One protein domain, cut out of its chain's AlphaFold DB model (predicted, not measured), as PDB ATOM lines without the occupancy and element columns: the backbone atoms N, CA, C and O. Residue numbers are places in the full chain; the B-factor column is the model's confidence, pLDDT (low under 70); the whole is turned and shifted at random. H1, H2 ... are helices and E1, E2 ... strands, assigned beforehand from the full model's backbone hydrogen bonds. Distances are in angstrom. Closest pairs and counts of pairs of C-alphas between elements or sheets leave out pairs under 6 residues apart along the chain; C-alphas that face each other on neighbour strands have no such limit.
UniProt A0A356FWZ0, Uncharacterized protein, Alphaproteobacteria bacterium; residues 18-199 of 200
ATOM      1  N   ASP A  18      20.633   0.570   9.613       91.75
ATOM      2  CA  ASP A  18      19.909   1.785   9.210       91.75
ATOM      3  C   ASP A  18      20.753   3.066   9.312       91.75
ATOM      4  O   ASP A  18      20.448   4.078   8.673       91.75
ATOM      5  N   PHE A  19      21.797   3.063  10.142       92.00
ATOM      6  CA  PHE A  19      22.652   4.225  10.359       92.00
ATOM      7  C   PHE A  19      23.780   4.352   9.343       92.00
ATOM      8  O   PHE A  19      24.337   5.443   9.211       92.00
ATOM      9  N   GLN A  20      24.084   3.305   8.576       88.62
ATOM     10  CA  GLN A  20      25.123   3.368   7.548       88.62
ATOM     11  C   GLN A  20      24.833   4.482   6.531       88.62
ATOM     12  O   GLN A  20      25.718   5.267   6.187       88.62
ATOM     13  N   SER A  21      23.568   4.618   6.124       89.38
ATOM     14  CA  SER A  21      23.117   5.651   5.185       89.38
ATOM     15  C   SER A  21      23.038   7.064   5.785       89.38
ATOM     16  O   SER A  21      22.858   8.025   5.031       89.38
ATOM     17  N   LYS A  22      23.165   7.203   7.114       92.69
ATOM     18  CA  LYS A  22      23.039   8.477   7.845       92.69
ATOM     19  C   LYS A  22      24.376   9.186   8.042       92.69
ATOM     20  O   LYS A  22      24.387  10.402   8.192       92.69
ATOM     21  N   ILE A  23      25.492   8.458   8.002       93.69
ATOM     22  CA  ILE A  23      26.838   9.034   8.078       93.69
ATOM     23  C   ILE A  23      27.310   9.361   6.658       93.69
ATOM     24  O   ILE A  23      27.897   8.513   5.980       93.69
ATOM     25  N   ARG A  24      26.979  10.568   6.177       91.12
ATOM     26  CA  ARG A  24      27.313  11.030   4.815       91.12
ATOM     27  C   ARG A  24      28.347  12.149   4.781       91.12
ATOM     28  O   ARG A  24      29.074  12.267   3.804       91.12
ATOM     29  N   THR A  25      28.379  12.967   5.825       93.19
ATOM     30  CA  THR A  25      29.215  14.165   5.941       93.19
ATOM     31  C   THR A  25      29.808  14.247   7.345       93.19
ATOM     32  O   THR A  25      29.322  13.574   8.258       93.19
ATOM     33  N   LEU A  26      30.829  15.090   7.531       92.56
ATOM     34  CA  LEU A  26      31.456  15.317   8.839       92.56
ATOM     35  C   LEU A  26      30.452  15.815   9.891       92.56
ATOM     36  O   LEU A  26      30.543  15.442  11.055       92.56
ATOM     37  N   GLU A  27      29.426  16.567   9.490       92.69
ATOM     38  CA  GLU A  27      28.366  17.030  10.397       92.69
ATOM     39  C   GLU A  27      27.528  15.884  10.980       92.69
ATOM     40  O   GLU A  27      26.967  16.008  12.069       92.69
ATOM     41  N   ASN A  28      27.438  14.750  10.275       93.56
ATOM     42  CA  ASN A  28      26.695  13.580  10.745       93.56
ATOM     43  C   ASN A  28      27.488  12.743  11.756       93.56
ATOM     44  O   ASN A  28      26.927  11.825  12.356       93.56
ATOM     45  N   VAL A  29      28.777  13.030  11.933       94.69
ATOM     46  CA  VAL A  29      29.652  12.281  12.833       94.69
ATOM     47  C   VAL A  29      29.264  12.575  14.295       94.69
ATOM     48  O   VAL A  29      29.137  13.745  14.687       94.69
ATOM     49  N   PRO A  30      29.079  11.537  15.139       95.44
ATOM     50  CA  PRO A  30      28.844  11.711  16.569       95.44
ATOM     51  C   PRO A  30      29.901  12.606  17.225       95.44
ATOM     52  O   PRO A  30      31.086  12.531  16.902       95.44
ATOM     53  N   ALA A  31      29.482  13.432  18.189       94.44
ATOM     54  CA  ALA A  31      30.362  14.411  18.838       94.44
ATOM     55  C   ALA A  31      31.623  13.776  19.451       94.44
ATOM     56  O   ALA A  31      32.686  14.382  19.419       94.44
ATOM     57  N   ARG A  32      31.516  12.534  19.942       95.38
ATOM     58  CA  ARG A  32      32.643  11.743  20.448       95.38
ATOM     59  C   ARG A  32      33.812  11.679  19.465       95.38
ATOM     60  O   ARG A  32      34.946  11.864  19.880       95.38
ATOM     61  N   TYR A  33      33.525  11.433  18.188       96.56
ATOM     62  CA  TYR A  33      34.553  11.307  17.156       96.56
ATOM     63  C   TYR A  33      34.930  12.656  16.562       96.56
ATOM     64  O   TYR A  33      36.100  12.882  16.310       96.56
ATOM     65  N   ARG A  34      33.991  13.603  16.431       93.69
ATOM     66  CA  ARG A  34      34.345  14.981  16.030       93.69
ATOM     67  C   ARG A  34      35.323  15.651  16.998       93.69
ATOM     68  O   ARG A  34      36.093  16.505  16.584       93.69
ATOM     69  N   ASN A  35      35.282  15.264  18.271       94.38
ATOM     70  CA  ASN A  35      36.193  15.746  19.308       94.38
ATOM     71  C   ASN A  35      37.432  14.850  19.488       94.38
ATOM     72  O   ASN A  35      38.230  15.107  20.390       94.38
ATOM     73  N   TYR A  36      37.578  13.785  18.693       95.62
ATOM     74  CA  TYR A  36      38.789  12.971  18.699       95.62
ATOM     75  C   TYR A  36      39.953  13.801  18.121       95.62
ATOM     76  O   TYR A  36      39.737  14.517  17.135       95.62
ATOM     77  N   PRO A  37      41.164  13.747  18.714       92.81
ATOM     78  CA  PRO A  37      42.309  14.519  18.235       92.81
ATOM     79  C   PRO A  37      42.557  14.319  16.736       92.81
ATOM     80  O   PRO A  37      42.659  13.191  16.268       92.81
ATOM     81  N   ASP A  38      42.626  15.421  15.987       89.81
ATOM     82  CA  ASP A  38      42.874  15.435  14.539       89.81
ATOM     83  C   ASP A  38      41.941  14.532  13.705       89.81
ATOM     84  O   ASP A  38      42.332  14.017  12.655       89.81
ATOM     85  N   PHE A  39      40.679  14.360  14.124       95.44
ATOM     86  CA  PHE A  39      39.720  13.508  13.408       95.44
ATOM     87  C   PHE A  39      39.575  13.868  11.922       95.44
ATOM     88  O   PHE A  39      39.544  12.979  11.073       95.44
ATOM     89  N   ASP A  40      39.546  15.158  11.583       93.50
ATOM     90  CA  ASP A  40      39.449  15.604  10.191       93.50
ATOM     91  C   ASP A  40      40.619  15.077   9.346       93.50
ATOM     92  O   ASP A  40      40.404  14.643   8.213       93.50
ATOM     93  N   ALA A  41      41.832  15.001   9.907       93.38
ATOM     94  CA  ALA A  41      42.999  14.448   9.220       93.38
ATOM     95  C   ALA A  41      42.848  12.944   8.933       93.38
ATOM     96  O   ALA A  41      43.309  12.464   7.899       93.38
ATOM     97  N   LEU A  42      42.130  12.203   9.784       95.25
ATOM     98  CA  LEU A  42      41.799  10.796   9.532       95.25
ATOM     99  C   LEU A  42      40.845  10.613   8.344       95.25
ATOM    100  O   LEU A  42      40.749   9.514   7.792       95.25
ATOM    101  N   THR A  43      40.146  11.672   7.935       93.88
ATOM    102  CA  THR A  43      39.215  11.649   6.798       93.88
ATOM    103  C   THR A  43      39.843  12.088   5.472       93.88
ATOM    104  O   THR A  43      39.166  12.104   4.444       93.88
ATOM    105  N   ILE A  44      41.140  12.403   5.472       89.81
ATOM    106  CA  ILE A  44      41.903  12.756   4.274       89.81
ATOM    107  C   ILE A  44      42.647  11.503   3.811       89.81
ATOM    108  O   ILE A  44      43.736  11.202   4.286       89.81
ATOM    109  N   ASP A  45      42.039  10.752   2.892       84.12
ATOM    110  CA  ASP A  45      42.647   9.549   2.315       84.12
ATOM    111  C   ASP A  45      43.341   9.869   0.974       84.12
ATOM    112  O   ASP A  45      42.650  10.192  -0.007       84.12
ATOM    113  N   PRO A  46      44.684   9.771   0.883       81.81
ATOM    114  CA  PRO A  46      45.418  10.016  -0.358       81.81
ATOM    115  C   PRO A  46      44.989   9.106  -1.516       81.81
ATOM    116  O   PRO A  46      44.964   9.552  -2.664       81.81
ATOM    117  N   ALA A  47      44.578   7.864  -1.233       82.38
ATOM    118  CA  ALA A  47      44.120   6.904  -2.243       82.38
ATOM    119  C   ALA A  47      42.830   7.355  -2.947       82.38
ATOM    120  O   ALA A  47      42.502   6.897  -4.043       82.38
ATOM    121  N   HIS A  48      42.096   8.268  -2.313       79.25
ATOM    122  CA  HIS A  48      40.809   8.779  -2.761       79.25
ATOM    123  C   HIS A  48      40.839  10.294  -3.028       79.25
ATOM    124  O   HIS A  48      39.803  10.960  -2.986       79.25
ATOM    125  N   GLY A  49      42.020  10.850  -3.321       78.31
ATOM    126  CA  GLY A  49      42.183  12.261  -3.685       78.31
ATOM    127  C   GLY A  49      42.058  13.235  -2.511       78.31
ATOM    128  O   GLY A  49      41.891  14.429  -2.734       78.31
ATOM    129  N   GLY A  50      42.125  12.746  -1.267       80.75
ATOM    130  CA  GLY A  50      42.110  13.578  -0.062       80.75
ATOM    131  C   GLY A  50      40.735  14.124   0.331       80.75
ATOM    132  O   GLY A  50      40.661  15.067   1.115       80.75
ATOM    133  N   HIS A  51      39.644  13.561  -0.197       84.12
ATOM    134  CA  HIS A  51      38.287  14.031   0.089       84.12
ATOM    135  C   HIS A  51      37.534  13.109   1.067       84.12
ATOM    136  O   HIS A  51      37.499  11.893   0.854       84.12
ATOM    137  N   PRO A  52      36.840  13.660   2.084       88.31
ATOM    138  CA  PRO A  52      36.085  12.875   3.057       88.31
ATOM    139  C   PRO A  52      34.785  12.335   2.441       88.31
ATOM    140  O   PRO A  52      33.733  12.974   2.468       88.31
ATOM    141  N   THR A  53      34.845  11.135   1.866       92.19
ATOM    142  CA  THR A  53      33.649  10.414   1.397       92.19
ATOM    143  C   THR A  53      32.933   9.715   2.563       92.19
ATOM    144  O   THR A  53      33.565   9.415   3.576       92.19
ATOM    145  N   PRO A  54      31.641   9.343   2.434       93.44
ATOM    146  CA  PRO A  54      30.931   8.598   3.479       93.44
ATOM    147  C   PRO A  54      31.656   7.327   3.941       93.44
ATOM    148  O   PRO A  54      31.583   6.961   5.111       93.44
ATOM    149  N   LYS A  55      32.341   6.638   3.019       92.94
ATOM    150  CA  LYS A  55      33.144   5.449   3.324       92.94
ATOM    151  C   LYS A  55      34.323   5.817   4.233       92.94
ATOM    152  O   LYS A  55      34.418   5.277   5.328       92.94
ATOM    153  N   ILE A  56      35.119   6.795   3.812       94.44
ATOM    154  CA  ILE A  56      36.311   7.281   4.523       94.44
ATOM    155  C   ILE A  56      35.968   7.829   5.912       94.44
ATOM    156  O   ILE A  56      36.695   7.597   6.872       94.44
ATOM    157  N   ILE A  57      34.833   8.520   6.044       96.00
ATOM    158  CA  ILE A  57      34.358   9.035   7.334       96.00
ATOM    159  C   ILE A  57      34.060   7.883   8.303       96.00
ATOM    160  O   ILE A  57      34.442   7.948   9.469       96.00
ATOM    161  N   ARG A  58      33.401   6.813   7.839       96.31
ATOM    162  CA  ARG A  58      33.122   5.639   8.685       96.31
ATOM    163  C   ARG A  58      34.398   4.895   9.071       96.31
ATOM    164  O   ARG A  58      34.515   4.470  10.213       96.31
ATOM    165  N   GLU A  59      35.360   4.797   8.160       96.44
ATOM    166  CA  GLU A  59      36.684   4.242   8.456       96.44
ATOM    167  C   GLU A  59      37.401   5.063   9.538       96.44
ATOM    168  O   GLU A  59      37.850   4.504  10.534       96.44
ATOM    169  N   ALA A  60      37.408   6.392   9.426       97.25
ATOM    170  CA  ALA A  60      37.962   7.265  10.461       97.25
ATOM    171  C   ALA A  60      37.261   7.085  11.821       97.25
ATOM    172  O   ALA A  60      37.926   7.029  12.854       97.25
ATOM    173  N   MET A  61      35.928   6.938  11.838       98.00
ATOM    174  CA  MET A  61      35.172   6.647  13.068       98.00
ATOM    175  C   MET A  61      35.582   5.307  13.687       98.00
ATOM    176  O   MET A  61      35.749   5.225  14.901       98.00
ATOM    177  N   ALA A  62      35.772   4.270  12.872       98.12
ATOM    178  CA  ALA A  62      36.211   2.963  13.344       98.12
ATOM    179  C   ALA A  62      37.647   3.001  13.894       98.12
ATOM    180  O   ALA A  62      37.894   2.446  14.964       98.12
ATOM    181  N   ALA A  63      38.570   3.706  13.227       97.94
ATOM    182  CA  ALA A  63      39.939   3.905  13.708       97.94
ATOM    183  C   ALA A  63      39.969   4.647  15.057       97.94
ATOM    184  O   ALA A  63      40.614   4.192  16.001       97.94
ATOM    185  N   ALA A  64      39.215   5.744  15.171       97.94
ATOM    186  CA  ALA A  64      39.090   6.498  16.414       97.94
ATOM    187  C   ALA A  64      38.458   5.656  17.536       97.94
ATOM    188  O   ALA A  64      38.921   5.698  18.672       97.94
ATOM    189  N   GLU A  65      37.433   4.849  17.240       97.44
ATOM    190  CA  GLU A  65      36.848   3.925  18.219       97.44
ATOM    191  C   GLU A  65      37.856   2.871  18.692       97.44
ATOM    192  O   GLU A  65      37.872   2.516  19.872       97.44
ATOM    193  N   ALA A  66      38.710   2.363  17.801       96.94
ATOM    194  CA  ALA A  66      39.734   1.391  18.166       96.94
ATOM    195  C   ALA A  66      40.756   1.973  19.150       96.94
ATOM    196  O   ALA A  66      41.096   1.291  20.116       96.94
ATOM    197  N   ASP A  67      41.190   3.219  18.949       96.62
ATOM    198  CA  ASP A  67      42.055   3.928  19.899       96.62
ATOM    199  C   ASP A  67      41.320   4.181  21.226       96.62
ATOM    200  O   ASP A  67      41.732   3.713  22.286       96.62
ATOM    201  N   LEU A  68      40.136   4.804  21.167       95.56
ATOM    202  CA  LEU A  68      39.339   5.139  22.355       95.56
ATOM    203  C   LEU A  68      38.953   3.917  23.206       95.56
ATOM    204  O   LEU A  68      38.701   4.064  24.403       95.56
ATOM    205  N   SER A  69      38.875   2.726  22.604       93.25
ATOM    206  CA  SER A  69      38.593   1.460  23.292       93.25
ATOM    207  C   SER A  69      39.844   0.634  23.625       93.25
ATOM    208  O   SER A  69      39.708  -0.465  24.165       93.25
ATOM    209  N   GLY A  70      41.047   1.146  23.341       92.94
ATOM    210  CA  GLY A  70      42.328   0.510  23.665       92.94
ATOM    211  C   GLY A  70      42.643  -0.742  22.840       92.94
ATOM    212  O   GLY A  70      43.385  -1.611  23.294       92.94
ATOM    213  N   LYS A  71      42.048  -0.880  21.650       92.75
ATOM    214  CA  LYS A  71      42.261  -2.027  20.746       92.75
ATOM    215  C   LYS A  71      43.465  -1.856  19.838       92.75
ATOM    216  O   LYS A  71      43.992  -2.845  19.334       92.75
ATOM    217  N   VAL A  72      43.860  -0.611  19.625       95.00
ATOM    218  CA  VAL A  72      45.113  -0.214  18.991       95.00
ATOM    219  C   VAL A  72      45.760   0.852  19.866       95.00
ATOM    220  O   VAL A  72      45.070   1.521  20.637       95.00
ATOM    221  N   THR A  73      47.073   1.007  19.754       95.75
ATOM    222  CA  THR A  73      47.779   2.098  20.425       95.75
ATOM    223  C   THR A  73      47.435   3.419  19.730       95.75
ATOM    224  O   THR A  73      47.460   3.493  18.504       95.75
ATOM    225  N   GLY A  74      47.090   4.465  20.477       93.88
ATOM    226  CA  GLY A  74      46.866   5.806  19.933       93.88
ATOM    227  C   GLY A  74      48.134   6.672  19.896       93.88
ATOM    228  O   GLY A  74      49.101   6.370  20.598       93.88
ATOM    229  N   PRO A  75      48.132   7.785  19.139       95.62
ATOM    230  CA  PRO A  75      47.081   8.196  18.207       95.62
ATOM    231  C   PRO A  75      47.162   7.429  16.878       95.62
ATOM    232  O   PRO A  75      48.251   7.098  16.402       95.62
ATOM    233  N   VAL A  76      46.012   7.187  16.242       96.88
ATOM    234  CA  VAL A  76      45.972   6.608  14.888       96.88
ATOM    235  C   VAL A  76      46.299   7.664  13.833       96.88
ATOM    236  O   VAL A  76      45.993   8.841  14.003       96.88
ATOM    237  N   THR A  77      46.912   7.264  12.718       95.94
ATOM    238  CA  THR A  77      47.266   8.190  11.626       95.94
ATOM    239  C   THR A  77      47.026   7.582  10.248       95.94
ATOM    240  O   THR A  77      47.140   6.372  10.073       95.94
ATOM    241  N   ARG A  78      46.718   8.417   9.249       94.81
ATOM    242  CA  ARG A  78      46.638   8.001   7.838       94.81
ATOM    243  C   ARG A  78      48.042   7.744   7.260       94.81
ATOM    244  O   ARG A  78      48.986   8.450   7.635       94.81
ATOM    245  N   PRO A  79      48.210   6.767   6.352       92.81
ATOM    246  CA  PRO A  79      49.439   6.619   5.584       92.81
ATOM    247  C   PRO A  79      49.552   7.733   4.534       92.81
ATOM    248  O   PRO A  79      48.562   8.352   4.148       92.81
ATOM    249  N   ALA A  80      50.765   7.960   4.031       87.00
ATOM    250  CA  ALA A  80      50.977   8.843   2.883       87.00
ATOM    251  C   ALA A  80      50.544   8.192   1.551       87.00
ATOM    252  O   ALA A  80      50.280   8.899   0.581       87.00
ATOM    253  N   GLU A  81      50.460   6.856   1.508       81.56
ATOM    254  CA  GLU A  81      50.177   6.055   0.312       81.56
ATOM    255  C   GLU A  81      49.098   4.983   0.569       81.56
ATOM    256  O   GLU A  81      48.929   4.492   1.683       81.56
ATOM    257  N   GLY A  82      48.361   4.614  -0.482       68.50
ATOM    258  CA  GLY A  82      47.022   4.010  -0.405       68.50
ATOM    259  C   GLY A  82      46.901   2.482  -0.370       68.50
ATOM    260  O   GLY A  82      46.009   1.946  -1.024       68.50
ATOM    261  N   TYR A  83      47.783   1.758   0.325       83.06
ATOM    262  CA  TYR A  83      47.706   0.280   0.401       83.06
ATOM    263  C   TYR A  83      47.127  -0.273   1.711       83.06
ATOM    264  O   TYR A  83      46.713  -1.439   1.757       83.06
ATOM    265  N   ILE A  84      47.101   0.561   2.744       94.06
ATOM    266  CA  ILE A  84      46.480   0.330   4.049       94.06
ATOM    267  C   ILE A  84      45.606   1.542   4.370       94.06
ATOM    268  O   ILE A  84      45.768   2.590   3.743       94.06
ATOM    269  N   ASP A  85      44.740   1.432   5.375       95.75
ATOM    270  CA  ASP A  85      43.922   2.575   5.776       95.75
ATOM    271  C   ASP A  85      44.616   3.428   6.842       95.75
ATOM    272  O   ASP A  85      44.535   4.652   6.766       95.75
ATOM    273  N   PHE A  86      45.305   2.818   7.819       97.38
ATOM    274  CA  PHE A  86      45.858   3.526   8.977       97.38
ATOM    275  C   PHE A  86      47.106   2.865   9.575       97.38
ATOM    276  O   PHE A  86      47.369   1.676   9.409       97.38
ATOM    277  N   TYR A  87      47.832   3.656  10.354       97.50
ATOM    278  CA  TYR A  87      48.816   3.213  11.332       97.50
ATOM    279  C   TYR A  87      48.307   3.465  12.746       97.50
ATOM    280  O   TYR A  87      47.634   4.470  12.987       97.50
ATOM    281  N   ASP A  88      48.663   2.584  13.678       97.19
ATOM    282  CA  ASP A  88      48.513   2.867  15.105       97.19
ATOM    283  C   ASP A  88      49.686   3.713  15.643       97.19
ATOM    284  O   ASP A  88      50.604   4.087  14.902       97.19
ATOM    285  N   GLY A  89      49.639   4.040  16.932       96.50
ATOM    286  CA  GLY A  89      50.620   4.867  17.630       96.50
ATOM    287  C   GLY A  89      52.019   4.255  17.701       96.50
ATOM    288  O   GLY A  89      52.990   5.005  17.757       96.50
ATOM    289  N   ASP A  90      52.138   2.929  17.598       96.88
ATOM    290  CA  ASP A  90      53.415   2.201  17.524       96.88
ATOM    291  C   ASP A  90      53.884   2.013  16.064       96.88
ATOM    292  O   ASP A  90      54.925   1.420  15.779       96.88
ATOM    293  N   GLY A  91      53.132   2.566  15.108       96.94
ATOM    294  CA  GLY A  91      53.438   2.524  13.686       96.94
ATOM    295  C   GLY A  91      52.995   1.248  12.985       96.94
ATOM    296  O   GLY A  91      53.378   1.058  11.831       96.94
ATOM    297  N   HIS A  92      52.192   0.399  13.629       97.12
ATOM    298  CA  HIS A  92      51.756  -0.857  13.039       97.12
ATOM    299  C   HIS A  92      50.631  -0.655  12.015       97.12
ATOM    300  O   HIS A  92      49.611  -0.032  12.347       97.12
ATOM    301  N   PRO A  93      50.753  -1.197  10.787       97.31
ATOM    302  CA  PRO A  93      49.781  -1.002   9.728       97.31
ATOM    303  C   PRO A  93      48.503  -1.782  10.017       97.31
ATOM    304  O   PRO A  93      48.519  -2.948  10.436       97.31
ATOM    305  N   PHE A  94      47.369  -1.149   9.755       97.62
ATOM    306  CA  PHE A  94      46.088  -1.823   9.756       97.62
ATOM    307  C   PHE A  94      45.140  -1.251   8.708       97.62
ATOM    308  O   PHE A  94      45.278  -0.136   8.208       97.62
ATOM    309  N   ASP A  95      44.168  -2.070   8.357       97.38
ATOM    310  CA  ASP A  95      43.179  -1.779   7.336       97.38
ATOM    311  C   ASP A  95      41.789  -2.094   7.884       97.38
ATOM    312  O   ASP A  95      41.609  -2.988   8.720       97.38
ATOM    313  N   ILE A  96      40.813  -1.301   7.473       97.62
ATOM    314  CA  ILE A  96      39.460  -1.349   7.990       97.62
ATOM    315  C   ILE A  96      38.585  -2.136   7.027       97.62
ATOM    316  O   ILE A  96      38.588  -1.989   5.799       97.62
ATOM    317  N   LYS A  97      37.776  -3.008   7.616       97.38
ATOM    318  CA  LYS A  97      36.716  -3.706   6.907       97.38
ATOM    319  C   LYS A  97      35.408  -3.414   7.610       97.38
ATOM    320  O   LYS A  97      35.260  -3.694   8.792       97.38
ATOM    321  N   THR A  98      34.446  -2.899   6.853       96.50
ATOM    322  CA  THR A  98      33.103  -2.578   7.348       96.50
ATOM    323  C   THR A  98      32.060  -3.384   6.568       96.50
ATOM    324  O   THR A  98      31.393  -2.830   5.686       96.50
ATOM    325  N   PRO A  99      31.932  -4.707   6.807       96.12
ATOM    326  CA  PRO A  99      30.862  -5.495   6.215       96.12
ATOM    327  C   PRO A  99      29.499  -4.917   6.588       96.12
ATOM    328  O   PRO A  99      29.281  -4.445   7.704       96.12
ATOM    329  N   LEU A 100      28.564  -4.985   5.648       95.31
ATOM    330  CA  LEU A 100      27.221  -4.447   5.822       95.31
ATOM    331  C   LEU A 100      26.227  -5.590   5.829       95.31
ATOM    332  O   LEU A 100      26.262  -6.423   4.927       95.31
ATOM    333  N   SER A 101      25.328  -5.603   6.807       97.12
ATOM    334  CA  SER A 101      24.137  -6.446   6.746       97.12
ATOM    335  C   SER A 101      23.012  -5.737   5.994       97.12
ATOM    336  O   SER A 101      22.871  -4.519   6.140       97.12
ATOM    337  N   PRO A 102      22.180  -6.477   5.243       96.69
ATOM    338  CA  PRO A 102      21.016  -5.904   4.585       96.69
ATOM    339  C   PRO A 102      19.973  -5.438   5.603       96.69
ATOM    340  O   PRO A 102      19.807  -6.013   6.685       96.69
ATOM    341  N   LEU A 103      19.223  -4.407   5.227       94.62
ATOM    342  CA  LEU A 103      17.963  -4.074   5.874       94.62
ATOM    343  C   LEU A 103      16.888  -5.090   5.501       94.62
ATOM    344  O   LEU A 103      16.928  -5.713   4.447       94.62
ATOM    345  N   LYS A 104      15.842  -5.191   6.327       90.50
ATOM    346  CA  LYS A 104      14.680  -6.048   6.019       90.50
ATOM    347  C   LYS A 104      14.000  -5.692   4.691       90.50
ATOM    348  O   LYS A 104      13.291  -6.518   4.132       90.50
ATOM    349  N   THR A 105      14.154  -4.450   4.240       93.06
ATOM    350  CA  THR A 105      13.596  -3.934   2.984       93.06
ATOM    351  C   THR A 105      14.515  -4.134   1.785       93.06
ATOM    352  O   THR A 105      14.092  -3.893   0.654       93.06
ATOM    353  N   ASP A 106      15.767  -4.525   2.015       94.69
ATOM    354  CA  ASP A 106      16.730  -4.729   0.946       94.69
ATOM    355  C   ASP A 106      16.447  -6.034   0.197       94.69
ATOM    356  O   ASP A 106      15.919  -7.001   0.742       94.69
ATOM    357  N   LYS A 107      16.803  -6.052  -1.089       95.44
ATOM    358  CA  LYS A 107      16.611  -7.208  -1.981       95.44
ATOM    359  C   LYS A 107      17.867  -8.072  -2.132       95.44
ATOM    360  O   LYS A 107      17.931  -8.893  -3.040       95.44
ATOM    361  N   TRP A 108      18.884  -7.828  -1.312       96.06
ATOM    362  CA  TRP A 108      20.165  -8.528  -1.346       96.06
ATOM    363  C   TRP A 108      20.434  -9.191   0.008       96.06
ATOM    364  O   TRP A 108      19.854  -8.804   1.021       96.06
ATOM    365  N   GLU A 109      21.306 -10.194   0.013       96.81
ATOM    366  CA  GLU A 109      21.642 -10.988   1.197       96.81
ATOM    367  C   GLU A 109      23.105 -10.797   1.595       96.81
ATOM    368  O   GLU A 109      23.967 -10.517   0.757       96.81
ATOM    369  N   PHE A 110      23.400 -10.982   2.880       97.88
ATOM    370  CA  PHE A 110      24.769 -10.912   3.369       97.88
ATOM    371  C   PHE A 110      25.636 -12.039   2.784       97.88
ATOM    372  O   PHE A 110      25.405 -13.221   3.032       97.88
ATOM    373  N   ASP A 111      26.684 -11.666   2.050       98.06
ATOM    374  CA  ASP A 111      27.634 -12.602   1.448       98.06
ATOM    375  C   ASP A 111      28.853 -12.803   2.366       98.06
ATOM    376  O   ASP A 111      29.872 -12.107   2.263       98.06
ATOM    377  N   ALA A 112      28.741 -13.743   3.308       98.25
ATOM    378  CA  ALA A 112      29.841 -14.104   4.204       98.25
ATOM    379  C   ALA A 112      31.103 -14.592   3.449       98.25
ATOM    380  O   ALA A 112      32.188 -14.103   3.777       98.25
ATOM    381  N   PRO A 113      31.009 -15.473   2.426       98.50
ATOM    382  CA  PRO A 113      32.133 -15.854   1.562       98.50
ATOM    383  C   PRO A 113      32.938 -14.685   1.002       98.50
ATOM    384  O   PRO A 113      34.168 -14.675   1.117       98.50
ATOM    385  N   ARG A 114      32.265 -13.700   0.410       98.06
ATOM    386  CA  ARG A 114      32.928 -12.548  -0.200       98.06
ATOM    387  C   ARG A 114      33.533 -11.616   0.843       98.06
ATOM    388  O   ARG A 114      34.658 -11.158   0.667       98.06
ATOM    389  N   ASN A 115      32.832 -11.360   1.948       98.31
ATOM    390  CA  ASN A 115      33.380 -10.533   3.027       98.31
ATOM    391  C   ASN A 115      34.618 -11.193   3.662       98.31
ATOM    392  O   ASN A 115      35.645 -10.529   3.818       98.31
ATOM    393  N   ALA A 116      34.573 -12.503   3.929       98.44
ATOM    394  CA  ALA A 116      35.724 -13.257   4.426       98.44
ATOM    395  C   ALA A 116      36.913 -13.178   3.458       98.44
ATOM    396  O   ALA A 116      38.042 -12.973   3.890       98.44
ATOM    397  N   GLU A 117      36.671 -13.278   2.148       98.25
ATOM    398  CA  GLU A 117      37.723 -13.116   1.142       98.25
ATOM    399  C   GLU A 117      38.408 -11.748   1.227       98.25
ATOM    400  O   GLU A 117      39.634 -11.678   1.198       98.25
ATOM    401  N   THR A 118      37.645 -10.659   1.366       97.31
ATOM    402  CA  THR A 118      38.235  -9.312   1.460       97.31
ATOM    403  C   THR A 118      39.077  -9.109   2.717       97.31
ATOM    404  O   THR A 118      40.082  -8.408   2.654       97.31
ATOM    405  N   VAL A 119      38.694  -9.738   3.833       98.19
ATOM    406  CA  VAL A 119      39.471  -9.733   5.079       98.19
ATOM    407  C   VAL A 119      40.769 -10.517   4.891       98.19
ATOM    408  O   VAL A 119      41.846  -9.995   5.160       98.19
ATOM    409  N   LEU A 120      40.686 -11.748   4.378       97.81
ATOM    410  CA  LEU A 120      41.853 -12.620   4.213       97.81
ATOM    411  C   LEU A 120      42.871 -12.046   3.222       97.81
ATOM    412  O   LEU A 120      44.054 -12.013   3.531       97.81
ATOM    413  N   ARG A 121      42.413 -11.476   2.099       96.81
ATOM    414  CA  ARG A 121      43.293 -10.789   1.136       96.81
ATOM    415  C   ARG A 121      44.107  -9.659   1.758       96.81
ATOM    416  O   ARG A 121      45.136  -9.290   1.201       96.81
ATOM    417  N   GLN A 122      43.613  -9.055   2.835       96.19
ATOM    418  CA  GLN A 122      44.342  -8.013   3.539       96.19
ATOM    419  C   GLN A 122      45.318  -8.596   4.561       96.19
ATOM    420  O   GLN A 122      46.438  -8.114   4.653       96.19
ATOM    421  N   LEU A 123      44.920  -9.657   5.266       96.31
ATOM    422  CA  LEU A 123      45.790 -10.383   6.195       96.31
ATOM    423  C   LEU A 123      46.976 -11.077   5.505       96.31
ATOM    424  O   LEU A 123      47.977 -11.344   6.159       96.31
ATOM    425  N   ASP A 124      46.872 -11.346   4.201       95.56
ATOM    426  CA  ASP A 124      47.956 -11.896   3.376       95.56
ATOM    427  C   ASP A 124      48.994 -10.838   2.937       95.56
ATOM    428  O   ASP A 124      49.943 -11.164   2.222       95.56
ATOM    429  N   LYS A 125      48.811  -9.562   3.301       95.50
ATOM    430  CA  LYS A 125      49.728  -8.476   2.931       95.50
ATOM    431  C   LYS A 125      50.672  -8.129   4.071       95.50
ATOM    432  O   LYS A 125      50.266  -8.082   5.228       95.50
ATOM    433  N   ASP A 126      51.871  -7.710   3.684       96.06
ATOM    434  CA  ASP A 126      52.814  -7.025   4.561       96.06
ATOM    435  C   ASP A 126      52.933  -5.554   4.162       96.06
ATOM    436  O   ASP A 126      52.891  -5.209   2.973       96.06
ATOM    437  N   TYR A 127      53.146  -4.685   5.145       95.94
ATOM    438  CA  TYR A 127      53.424  -3.271   4.918       95.94
ATOM    439  C   TYR A 127      54.500  -2.768   5.890       95.94
ATOM    440  O   TYR A 127      54.623  -3.318   6.985       95.94
ATOM    441  N   PRO A 128      55.322  -1.769   5.514       96.31
ATOM    442  CA  PRO A 128      56.327  -1.230   6.419       96.31
ATOM    443  C   PRO A 128      55.687  -0.599   7.658       96.31
ATOM    444  O   PRO A 128      54.790   0.242   7.530       96.31
ATOM    445  N   ASN A 129      56.192  -0.949   8.838       97.06
ATOM    446  CA  ASN A 129      55.940  -0.212  10.068       97.06
ATOM    447  C   ASN A 129      56.375   1.248   9.880       97.06
ATOM    448  O   ASN A 129      57.466   1.523   9.370       97.06
ATOM    449  N   LYS A 130      55.544   2.196  10.314       96.31
ATOM    450  CA  LYS A 130      55.792   3.631  10.118       96.31
ATOM    451  C   LYS A 130      57.074   4.125  10.798       96.31
ATOM    452  O   LYS A 130      57.686   5.073  10.315       96.31
ATOM    453  N   GLN A 131      57.444   3.532  11.932       96.19
ATOM    454  CA  GLN A 131      58.568   3.971  12.758       96.19
ATOM    455  C   GLN A 131      59.858   3.217  12.430       96.19
ATOM    456  O   GLN A 131      60.917   3.835  12.338       96.19
ATOM    457  N   THR A 132      59.784   1.896  12.254       96.88
ATOM    458  CA  THR A 132      60.976   1.055  12.045       96.88
ATOM    459  C   THR A 132      61.292   0.812  10.571       96.88
ATOM    460  O   THR A 132      62.432   0.502  10.234       96.88
ATOM    461  N   GLY A 133      60.304   0.942   9.680       95.69
ATOM    462  CA  GLY A 133      60.424   0.597   8.261       95.69
ATOM    463  C   GLY A 133      60.455  -0.910   7.976       95.69
ATOM    464  O   GLY A 133      60.510  -1.307   6.810       95.69
ATOM    465  N   GLU A 134      60.407  -1.760   9.004       96.69
ATOM    466  CA  GLU A 134      60.364  -3.213   8.842       96.69
ATOM    467  C   GLU A 134      59.008  -3.646   8.285       96.69
ATOM    468  O   GLU A 134      57.965  -3.128   8.679       96.69
ATOM    469  N   LYS A 135      59.013  -4.602   7.353       96.50
ATOM    470  CA  LYS A 135      57.769  -5.179   6.843       96.50
ATOM    471  C   LYS A 135      57.133  -6.053   7.911       96.50
ATOM    472  O   LYS A 135      57.770  -6.984   8.400       96.50
ATOM    473  N   GLU A 136      55.868  -5.790   8.191       95.25
ATOM    474  CA  GLU A 136      55.068  -6.584   9.109       95.25
ATOM    475  C   GLU A 136      53.672  -6.866   8.539       95.25
ATOM    476  O   GLU A 136      53.214  -6.129   7.657       95.25
ATOM    477  N   PRO A 137      52.990  -7.915   9.029       95.31
ATOM    478  CA  PRO A 137      51.660  -8.264   8.552       95.31
ATOM    479  C   PRO A 137      50.665  -7.129   8.776       95.31
ATOM    480  O   PRO A 137      50.584  -6.558   9.867       95.31
ATOM    481  N   VAL A 138      49.843  -6.846   7.769       96.88
ATOM    482  CA  VAL A 138      48.746  -5.895   7.927       96.88
ATOM    483  C   VAL A 138      47.672  -6.507   8.820       96.88
ATOM    484  O   VAL A 138      47.144  -7.589   8.558       96.88
ATOM    485  N   ARG A 139      47.316  -5.787   9.883       97.31
ATOM    486  CA  ARG A 139      46.199  -6.159  10.758       97.31
ATOM    487  C   ARG A 139      44.880  -5.683  10.159       97.31
ATOM    488  O   ARG A 139      44.839  -4.721   9.396       97.31
ATOM    489  N   VAL A 140      43.783  -6.330  10.530       98.12
ATOM    490  CA  VAL A 140      42.438  -5.916  10.119       98.12
ATOM    491  C   VAL A 140      41.652  -5.437  11.327       98.12
ATOM    492  O   VAL A 140      41.476  -6.161  12.308       98.12
ATOM    493  N   LEU A 141      41.124  -4.223  11.227       98.31
ATOM    494  CA  LEU A 141      40.093  -3.725  12.117       98.31
ATOM    495  C   LEU A 141      38.727  -3.957  11.464       98.31
ATOM    496  O   LEU A 141      38.361  -3.316  10.480       98.31
ATOM    497  N   LEU A 142      37.964  -4.892  12.014       98.31
ATOM    498  CA  LEU A 142      36.632  -5.225  11.538       98.31
ATOM    499  C   LEU A 142      35.588  -4.371  12.268       98.31
ATOM    500  O   LEU A 142      35.275  -4.593  13.439       98.31
ATOM    501  N   ASP A 143      35.029  -3.391  11.568       98.12
ATOM    502  CA  ASP A 143      33.904  -2.603  12.051       98.12
ATOM    503  C   ASP A 143      32.595  -3.376  11.855       98.12
ATOM    504  O   ASP A 143      32.060  -3.488  10.750       98.12
ATOM    505  N   THR A 144      32.068  -3.903  12.961       97.62
ATOM    506  CA  THR A 144      30.836  -4.701  12.985       97.62
ATOM    507  C   THR A 144      29.596  -3.889  13.367       97.62
ATOM    508  O   THR A 144      28.522  -4.458  13.580       97.62
ATOM    509  N   THR A 145      29.702  -2.555  13.411       97.31
ATOM    510  CA  THR A 145      28.606  -1.642  13.792       97.31
ATOM    511  C   THR A 145      27.339  -1.885  12.979       97.31
ATOM    512  O   THR A 145      26.228  -1.917  13.513       97.31
ATOM    513  N   TYR A 146      27.508  -2.090  11.673       96.38
ATOM    514  CA  TYR A 146      26.423  -2.196  10.698       96.38
ATOM    515  C   TYR A 146      26.059  -3.645  10.357       96.38
ATOM    516  O   TYR A 146      25.388  -3.890   9.355       96.38
ATOM    517  N   MET A 147      26.491  -4.608  11.172       97.19
ATOM    518  CA  MET A 147      26.166  -6.020  10.988       97.19
ATOM    519  C   MET A 147      25.070  -6.481  11.954       97.19
ATOM    520  O   MET A 147      24.979  -6.001  13.084       97.19
ATOM    521  N   THR A 148      24.264  -7.465  11.550       95.94
ATOM    522  CA  THR A 148      23.494  -8.274  12.505       95.94
ATOM    523  C   THR A 148      24.437  -9.231  13.246       95.94
ATOM    524  O   THR A 148      25.481  -9.629  12.724       95.94
ATOM    525  N   SER A 149      24.053  -9.683  14.444       94.94
ATOM    526  CA  SER A 149      24.801 -10.744  15.140       94.94
ATOM    527  C   SER A 149      24.832 -12.062  14.352       94.94
ATOM    528  O   SER A 149      25.818 -12.796  14.432       94.94
ATOM    529  N   ALA A 150      23.783 -12.359  13.577       95.75
ATOM    530  CA  ALA A 150      23.718 -13.553  12.735       95.75
ATOM    531  C   ALA A 150      24.747 -13.492  11.596       95.75
ATOM    532  O   ALA A 150      25.532 -14.421  11.430       95.75
ATOM    533  N   ASP A 151      24.822 -12.365  10.888       97.81
ATOM    534  CA  ASP A 151      25.765 -12.167   9.782       97.81
ATOM    535  C   ASP A 151      27.210 -12.111  10.269       97.81
ATOM    536  O   ASP A 151      28.101 -12.686   9.647       97.81
ATOM    537  N   ARG A 152      27.454 -11.500  11.436       97.31
ATOM    538  CA  ARG A 152      28.767 -11.566  12.087       97.31
ATOM    539  C   ARG A 152      29.159 -13.014  12.382       97.31
ATOM    540  O   ARG A 152      30.296 -13.407  12.128       97.31
ATOM    541  N   THR A 153      28.227 -13.817  12.892       96.69
ATOM    542  CA  THR A 153      28.470 -15.243  13.161       96.69
ATOM    543  C   THR A 153      28.773 -16.001  11.868       96.69
ATOM    544  O   THR A 153      29.721 -16.783  11.831       96.69
ATOM    545  N   ALA A 154      28.027 -15.734  10.792       98.00
ATOM    546  CA  ALA A 154      28.263 -16.328   9.478       98.00
ATOM    547  C   ALA A 154      29.638 -15.939   8.902       98.00
ATOM    548  O   ALA A 154      30.362 -16.802   8.407       98.00
ATOM    549  N   LEU A 155      30.040 -14.668   9.033       98.44
ATOM    550  CA  LEU A 155      31.365 -14.191   8.633       98.44
ATOM    551  C   LEU A 155      32.477 -14.911   9.403       98.44
ATOM    552  O   LEU A 155      33.400 -15.446   8.795       98.44
ATOM    553  N   TRP A 156      32.378 -14.982  10.733       97.50
ATOM    554  CA  TRP A 156      33.372 -15.691  11.543       97.50
ATOM    555  C   TRP A 156      33.404 -17.187  11.264       97.50
ATOM    556  O   TRP A 156      34.482 -17.782  11.284       97.50
ATOM    557  N   HIS A 157      32.258 -17.811  10.992       97.62
ATOM    558  CA  HIS A 157      32.215 -19.205  10.569       97.62
ATOM    559  C   HIS A 157      33.023 -19.409   9.281       97.62
ATOM    560  O   HIS A 157      33.880 -20.293   9.222       97.62
ATOM    561  N   GLU A 158      32.812 -18.554   8.281       98.44
ATOM    562  CA  GLU A 158      33.516 -18.645   7.004       98.44
ATOM    563  C   GLU A 158      35.018 -18.333   7.136       98.44
ATOM    564  O   GLU A 158      35.836 -19.056   6.563       98.44
ATOM    565  N   LEU A 159      35.404 -17.343   7.953       97.94
ATOM    566  CA  LEU A 159      36.809 -17.075   8.287       97.94
ATOM    567  C   LEU A 159      37.475 -18.317   8.901       97.94
ATOM    568  O   LEU A 159      38.481 -18.793   8.384       97.94
ATOM    569  N   ASN A 160      36.870 -18.910   9.937       97.62
ATOM    570  CA  ASN A 160      37.405 -20.108  10.597       97.62
ATOM    571  C   ASN A 160      37.509 -21.321   9.663       97.62
ATOM    572  O   ASN A 160      38.434 -22.127   9.794       97.62
ATOM    573  N   LYS A 161      36.552 -21.473   8.744       97.88
ATOM    574  CA  LYS A 161      36.546 -22.542   7.743       97.88
ATOM    575  C   LYS A 161      37.704 -22.386   6.760       97.88
ATOM    576  O   LYS A 161      38.382 -23.370   6.470       97.88
ATOM    577  N   ARG A 162      37.949 -21.170   6.262       97.75
ATOM    578  CA  ARG A 162      39.015 -20.887   5.286       97.75
ATOM    579  C   ARG A 162      40.409 -20.924   5.897       97.75
ATOM    580  O   ARG A 162      41.345 -21.340   5.229       97.75
ATOM    581  N   THR A 163      40.541 -20.576   7.173       96.69
ATOM    582  CA  THR A 163      41.827 -20.580   7.886       96.69
ATOM    583  C   THR A 163      42.029 -21.833   8.735       96.69
ATOM    584  O   THR A 163      42.773 -21.803   9.712       96.69
ATOM    585  N   LYS A 164      41.357 -22.948   8.416       95.69
ATOM    586  CA  LYS A 164      41.440 -24.186   9.211       95.69
ATOM    587  C   LYS A 164      42.876 -24.698   9.400       95.69
ATOM    588  O   LYS A 164      43.184 -25.191  10.479       95.69
ATOM    589  N   GLU A 165      43.730 -24.520   8.391       95.06
ATOM    590  CA  GLU A 165      45.135 -24.958   8.404       95.06
ATOM    591  C   GLU A 165      46.062 -23.955   9.111       95.06
ATOM    592  O   GLU A 165      47.164 -24.306   9.517       95.06
ATOM    593  N   ASN A 166      45.620 -22.705   9.284       93.81
ATOM    594  CA  ASN A 166      46.386 -21.657   9.951       93.81
ATOM    595  C   ASN A 166      45.457 -20.659  10.660       93.81
ATOM    596  O   ASN A 166      45.231 -19.546  10.192       93.81
ATOM    597  N   ARG A 167      44.888 -21.055  11.803       93.31
ATOM    598  CA  ARG A 167      43.939 -20.198  12.537       93.31
ATOM    599  C   ARG A 167      44.592 -18.995  13.214       93.31
ATOM    600  O   ARG A 167      43.874 -18.054  13.544       93.31
ATOM    601  N   SER A 168      45.909 -19.010  13.431       93.31
ATOM    602  CA  SER A 168      46.598 -17.911  14.113       93.31
ATOM    603  C   SER A 168      46.579 -16.618  13.302       93.31
ATOM    604  O   SER A 168      46.647 -15.554  13.905       93.31
ATOM    605  N   ILE A 169      46.375 -16.674  11.979       94.19
ATOM    606  CA  ILE A 169      46.186 -15.471  11.151       94.19
ATOM    607  C   ILE A 169      44.997 -14.621  11.627       94.19
ATOM    608  O   ILE A 169      45.030 -13.396  11.564       94.19
ATOM    609  N   LEU A 170      43.963 -15.254  12.196       95.50
ATOM    610  CA  LEU A 170      42.801 -14.556  12.747       95.50
ATOM    611  C   LEU A 170      43.124 -13.786  14.037       95.50
ATOM    612  O   LEU A 170      42.267 -13.046  14.522       95.50
ATOM    613  N   ASN A 171      44.328 -13.949  14.597       94.25
ATOM    614  CA  ASN A 171      44.799 -13.136  15.716       94.25
ATOM    615  C   ASN A 171      45.187 -11.714  15.289       94.25
ATOM    616  O   ASN A 171      45.356 -10.854  16.143       94.25
ATOM    617  N   ASN A 172      45.285 -11.457  13.985       95.62
ATOM    618  CA  ASN A 172      45.510 -10.123  13.436       95.62
ATOM    619  C   ASN A 172      44.191  -9.380  13.155       95.62
ATOM    620  O   ASN A 172      44.205  -8.346  12.492       95.62
ATOM    621  N   ILE A 173      43.053  -9.899  13.637       97.12
ATOM    622  CA  ILE A 173      41.741  -9.254  13.524       97.12
ATOM    623  C   ILE A 173      41.300  -8.732  14.895       97.12
ATOM    624  O   ILE A 173      41.101  -9.515  15.828       97.12
ATOM    625  N   SER A 174      41.048  -7.428  14.975       96.88
ATOM    626  CA  SER A 174      40.330  -6.788  16.084       96.88
ATOM    627  C   SER A 174      38.957  -6.324  15.606       96.88
ATOM    628  O   SER A 174      38.805  -5.947  14.449       96.88
ATOM    629  N   GLU A 175      37.948  -6.330  16.476       97.38
ATOM    630  CA  GLU A 175      36.597  -5.871  16.128       97.38
ATOM    631  C   GLU A 175      36.196  -4.622  16.902       97.38
ATOM    632  O   GLU A 175      36.467  -4.504  18.098       97.38
ATOM    633  N   VAL A 176      35.453  -3.723  16.262       97.00
ATOM    634  CA  VAL A 176      34.831  -2.556  16.904       97.00
ATOM    635  C   VAL A 176      33.339  -2.479  16.621       97.00
ATOM    636  O   VAL A 176      32.835  -3.006  15.629       97.00
ATOM    637  N   ASN A 177      32.644  -1.808  17.536       96.50
ATOM    638  CA  ASN A 177      31.334  -1.228  17.304       96.50
ATOM    639  C   ASN A 177      31.462   0.255  17.630       96.50
ATOM    640  O   ASN A 177      31.691   0.615  18.780       96.50
ATOM    641  N   VAL A 178      31.320   1.085  16.613       96.25
ATOM    642  CA  VAL A 178      31.295   2.532  16.706       96.25
ATOM    643  C   VAL A 178      30.051   2.960  17.490       96.25
ATOM    644  O   VAL A 178      28.916   2.592  17.174       96.25
ATOM    645  N   ASP A 179      30.265   3.761  18.525       94.25
ATOM    646  CA  ASP A 179      29.245   4.431  19.318       94.25
ATOM    647  C   ASP A 179      28.609   5.576  18.521       94.25
ATOM    648  O   ASP A 179      29.079   6.714  18.478       94.25
ATOM    649  N   LEU A 180      27.477   5.275  17.891       92.88
ATOM    650  CA  LEU A 180      26.725   6.240  17.093       92.88
ATOM    651  C   LEU A 180      25.954   7.278  17.934       92.88
ATOM    652  O   LEU A 180      25.145   8.024  17.382       92.88
ATOM    653  N   GLY A 181      26.145   7.325  19.260       85.19
ATOM    654  CA  GLY A 181      25.442   8.248  20.159       85.19
ATOM    655  C   GLY A 181      23.941   7.960  20.288       85.19
ATOM    656  O   GLY A 181      23.177   8.766  20.825       85.19
ATOM    657  N   VAL A 182      23.496   6.807  19.789       81.88
ATOM    658  CA  VAL A 182      22.115   6.350  19.897       81.88
ATOM    659  C   VAL A 182      21.982   5.660  21.242       81.88
ATOM    660  O   VAL A 182      22.633   4.646  21.482       81.88
ATOM    661  N   LYS A 183      21.119   6.178  22.124       60.94
ATOM    662  CA  LYS A 183      20.747   5.463  23.351       60.94
ATOM    663  C   LYS A 183      20.152   4.115  22.946       60.94
ATOM    664  O   LYS A 183      18.997   4.051  22.518       60.94
ATOM    665  N   THR A 184      20.932   3.046  23.053       53.53
ATOM    666  CA  THR A 184      20.424   1.691  22.884       53.53
ATOM    667  C   THR A 184      19.320   1.503  23.916       53.53
ATOM    668  O   THR A 184      19.503   1.753  25.109       53.53
ATOM    669  N   ARG A 185      18.111   1.142  23.464       47.06
ATOM    670  CA  ARG A 185      17.072   0.727  24.411       47.06
ATOM    671  C   ARG A 185      17.643  -0.481  25.157       47.06
ATOM    672  O   ARG A 185      18.116  -1.399  24.486       47.06
ATOM    673  N   PRO A 186      17.646  -0.487  26.501       46.25
ATOM    674  CA  PRO A 186      18.173  -1.618  27.243       46.25
ATOM    675  C   PRO A 186      17.454  -2.879  26.777       46.25
ATOM    676  O   PRO A 186      16.238  -2.865  26.572       46.25
ATOM    677  N   ASN A 187      18.219  -3.953  26.578       49.75
ATOM    678  CA  ASN A 187      17.669  -5.246  26.203       49.75
ATOM    679  C   ASN A 187      16.547  -5.591  27.207       49.75
ATOM    680  O   ASN A 187      16.828  -5.691  28.406       49.75
ATOM    681  N   PRO A 188      15.287  -5.744  26.758       52.12
ATOM    682  CA  PRO A 188      14.154  -5.927  27.659       52.12
ATOM    683  C   PRO A 188      14.304  -7.182  28.526       52.12
ATOM    684  O   PRO A 188      13.771  -7.221  29.632       52.12
ATOM    685  N   VAL A 189      15.082  -8.176  28.083       56.12
ATOM    686  CA  VAL A 189      15.400  -9.381  28.862       56.12
ATOM    687  C   VAL A 189      16.335  -9.053  30.034       56.12
ATOM    688  O   VAL A 189      16.047  -9.430  31.168       56.12
ATOM    689  N   LEU A 190      17.401  -8.284  29.799       49.94
ATOM    690  CA  LEU A 190      18.329  -7.820  30.844       49.94
ATOM    691  C   LEU A 190      17.659  -6.836  31.808       49.94
ATOM    692  O   LEU A 190      17.858  -6.930  33.018       49.94
ATOM    693  N   ALA A 191      16.814  -5.938  31.295       53.53
ATOM    694  CA  ALA A 191      16.022  -5.031  32.119       53.53
ATOM    695  C   ALA A 191      15.072  -5.803  33.050       53.53
ATOM    696  O   ALA A 191      14.952  -5.465  34.227       53.53
ATOM    697  N   LYS A 192      14.458  -6.887  32.553       55.28
ATOM    698  CA  LYS A 192      13.571  -7.753  33.338       55.28
ATOM    699  C   LYS A 192      14.333  -8.520  34.426       55.28
ATOM    700  O   LYS A 192      13.877  -8.549  35.566       55.28
ATOM    701  N   ILE A 193      15.518  -9.052  34.119       60.44
ATOM    702  CA  ILE A 193      16.381  -9.740  35.098       60.44
ATOM    703  C   ILE A 193      16.853  -8.773  36.196       60.44
ATOM    704  O   ILE A 193      16.738  -9.082  37.380       60.44
ATOM    705  N   LEU A 194      17.308  -7.573  35.827       54.22
ATOM    706  CA  LEU A 194      17.766  -6.561  36.786       54.22
ATOM    707  C   LEU A 194      16.624  -6.003  37.650       54.22
ATOM    708  O   LEU A 194      16.828  -5.739  38.834       54.22
ATOM    709  N   SER A 195      15.413  -5.872  37.098       59.12
ATOM    710  CA  SER A 195      14.228  -5.491  37.881       59.12
ATOM    711  C   SER A 195      13.785  -6.582  38.863       59.12
ATOM    712  O   SER A 195      13.337  -6.263  39.958       59.12
ATOM    713  N   ALA A 196      13.966  -7.860  38.514       59.09
ATOM    714  CA  ALA A 196      13.631  -8.983  39.389       59.09
ATOM    715  C   ALA A 196      14.647  -9.162  40.532       59.09
ATOM    716  O   ALA A 196      14.275  -9.603  41.617       59.09
ATOM    717  N   ALA A 197      15.913  -8.795  40.309       54.34
ATOM    718  CA  ALA A 197      16.967  -8.861  41.320       54.34
ATOM    719  C   ALA A 197      16.906  -7.722  42.356       54.34
ATOM    720  O   ALA A 197      17.384  -7.895  43.469       54.34
ATOM    721  N   ARG A 198      16.307  -6.571  42.017       56.03
ATOM    722  CA  ARG A 198      16.122  -5.428  42.939       56.03
ATOM    723  C   ARG A 198      14.841  -5.493  43.781       56.03
ATOM    724  O   ARG A 198      14.615  -4.604  44.593       56.03
ATOM    725  N   GLY A 199      14.000  -6.502  43.560       51.44
ATOM    726  CA  GLY A 199      12.741  -6.713  44.280       51.44
ATOM    727  C   GLY A 199      12.801  -7.785  45.374       51.44
ATOM    728  O   GLY A 199      11.746  -8.293  45.748       51.44
TER     729      GLY A 199
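AT A GLANCE: This is residues 18 to 199 of the 200 residues of an uncharacterized protein of Alphaproteobacteria bacterium (UniProt A0A356FWZ0). A small parallel sheet, E1 E4 E5, forms the core between helices: H4 crosses one face and H5 runs along the other, with H6 packed on H5 farther out. The hairpin E2 and E3 extends from one end of this sheet, the short helices H1, H2 and H3 lie on the H4 side, and residues 183 to 199, with H8, stick out as an arm. The printed part has 182 residues, with eight named helices and five named strands in the order H1 H2 H3 H4 E1 H5 E2 E3 E4 H6 H7 E5 H8; the class is mixed, with under half of the residues in named elements. The whole is compact, with a radius of gyration of the C-alphas of 17.7 A, and spans 59 by 43 by 38 A.

IN THESE COORDINATES: H1, residues 18 to 22, begins at C-alpha 18 (19.909, 1.785, 9.210). H2 is residues 31 to 34, H3 39 to 42, and H4 54 to 68, 21.0 A long. E1, residues 93 to 97, is 13.6 A long and H5, 112 to 123, 16.5 A. E2 is residues 126 to 128, E3 135 to 137, and E4 139 to 143, 12.9 A long, with C-alpha 143 at (33.904, -2.603, 12.051). H6, residues 149 to 162, is 20.1 A long; H7 is 167 to 172 and E5 173 to 176. H8, residues 188 to 197, 14.3 A long, ends at C-alpha 197 (16.967, -8.861, 41.320).

HOW THE PARTS SIT: E4 is the inner strand, parallel to E1 (N 141 and O 95, 2.8 A) and to E5 (N 142 and O 174, 2.8 A). H4 and H5 are on opposite faces, in three layers, with helices on both sides of the sheet. H4 has a height over the sheet of 8.6 A and runs across the strands, at 69 degrees to E4 on the local plane; H5, at 9.9 A, runs along them, at 15 degrees. H5 and H6 touch at a steep tilt of 58 degrees, the same way; their closest C-alphas, of Ala 112 and Leu 155, are 4.7 A apart. E4, H6 H7, E5 make a strand-helix-strand unit, two parallel neighbour strands joined through helices, with a right-handed crossover; H7 only grazes the sheet with residues 169 to 172. H3 touches H4, closest at the C-alphas of Leu 42 and Ala 60, 5.3 A; H2 and H4 only just touch, with 3 pairs of C-alphas within 8 A, the closest those of Tyr 33 and Met 61, 6.2 A; H1 is near H4. E2 and E3 are an antiparallel hairpin (N 127 and O 136, 2.9 A), and E3 runs on into E4 at 41 degrees. Every O i to N i+4 pair is within hydrogen-bond range in H4, H6 and H8, against 7 of 8 in H5, 0 of 1 in H1 and 0 of 2 in H7; O i to N i+3 pairs within range are 1 of 2 in H1 and 3 of 3 in H7, and H2 and H3 are too short for an i+4 pair.

THE WHOLE: The C-alphas of Gly 133 and Gly 199, the two farthest apart, are 60.2 A apart. Residues 183 to 199 stand free; the body without them spans 38 by 36 by 29 A. The printed part has no cut, and the links H3 to H4, H4 to E1, E1 to H5 and E5 to H8 are long. Mean pLDDT of the printed part is 90.8; residue 82 and residues 183 to 199 are under 70.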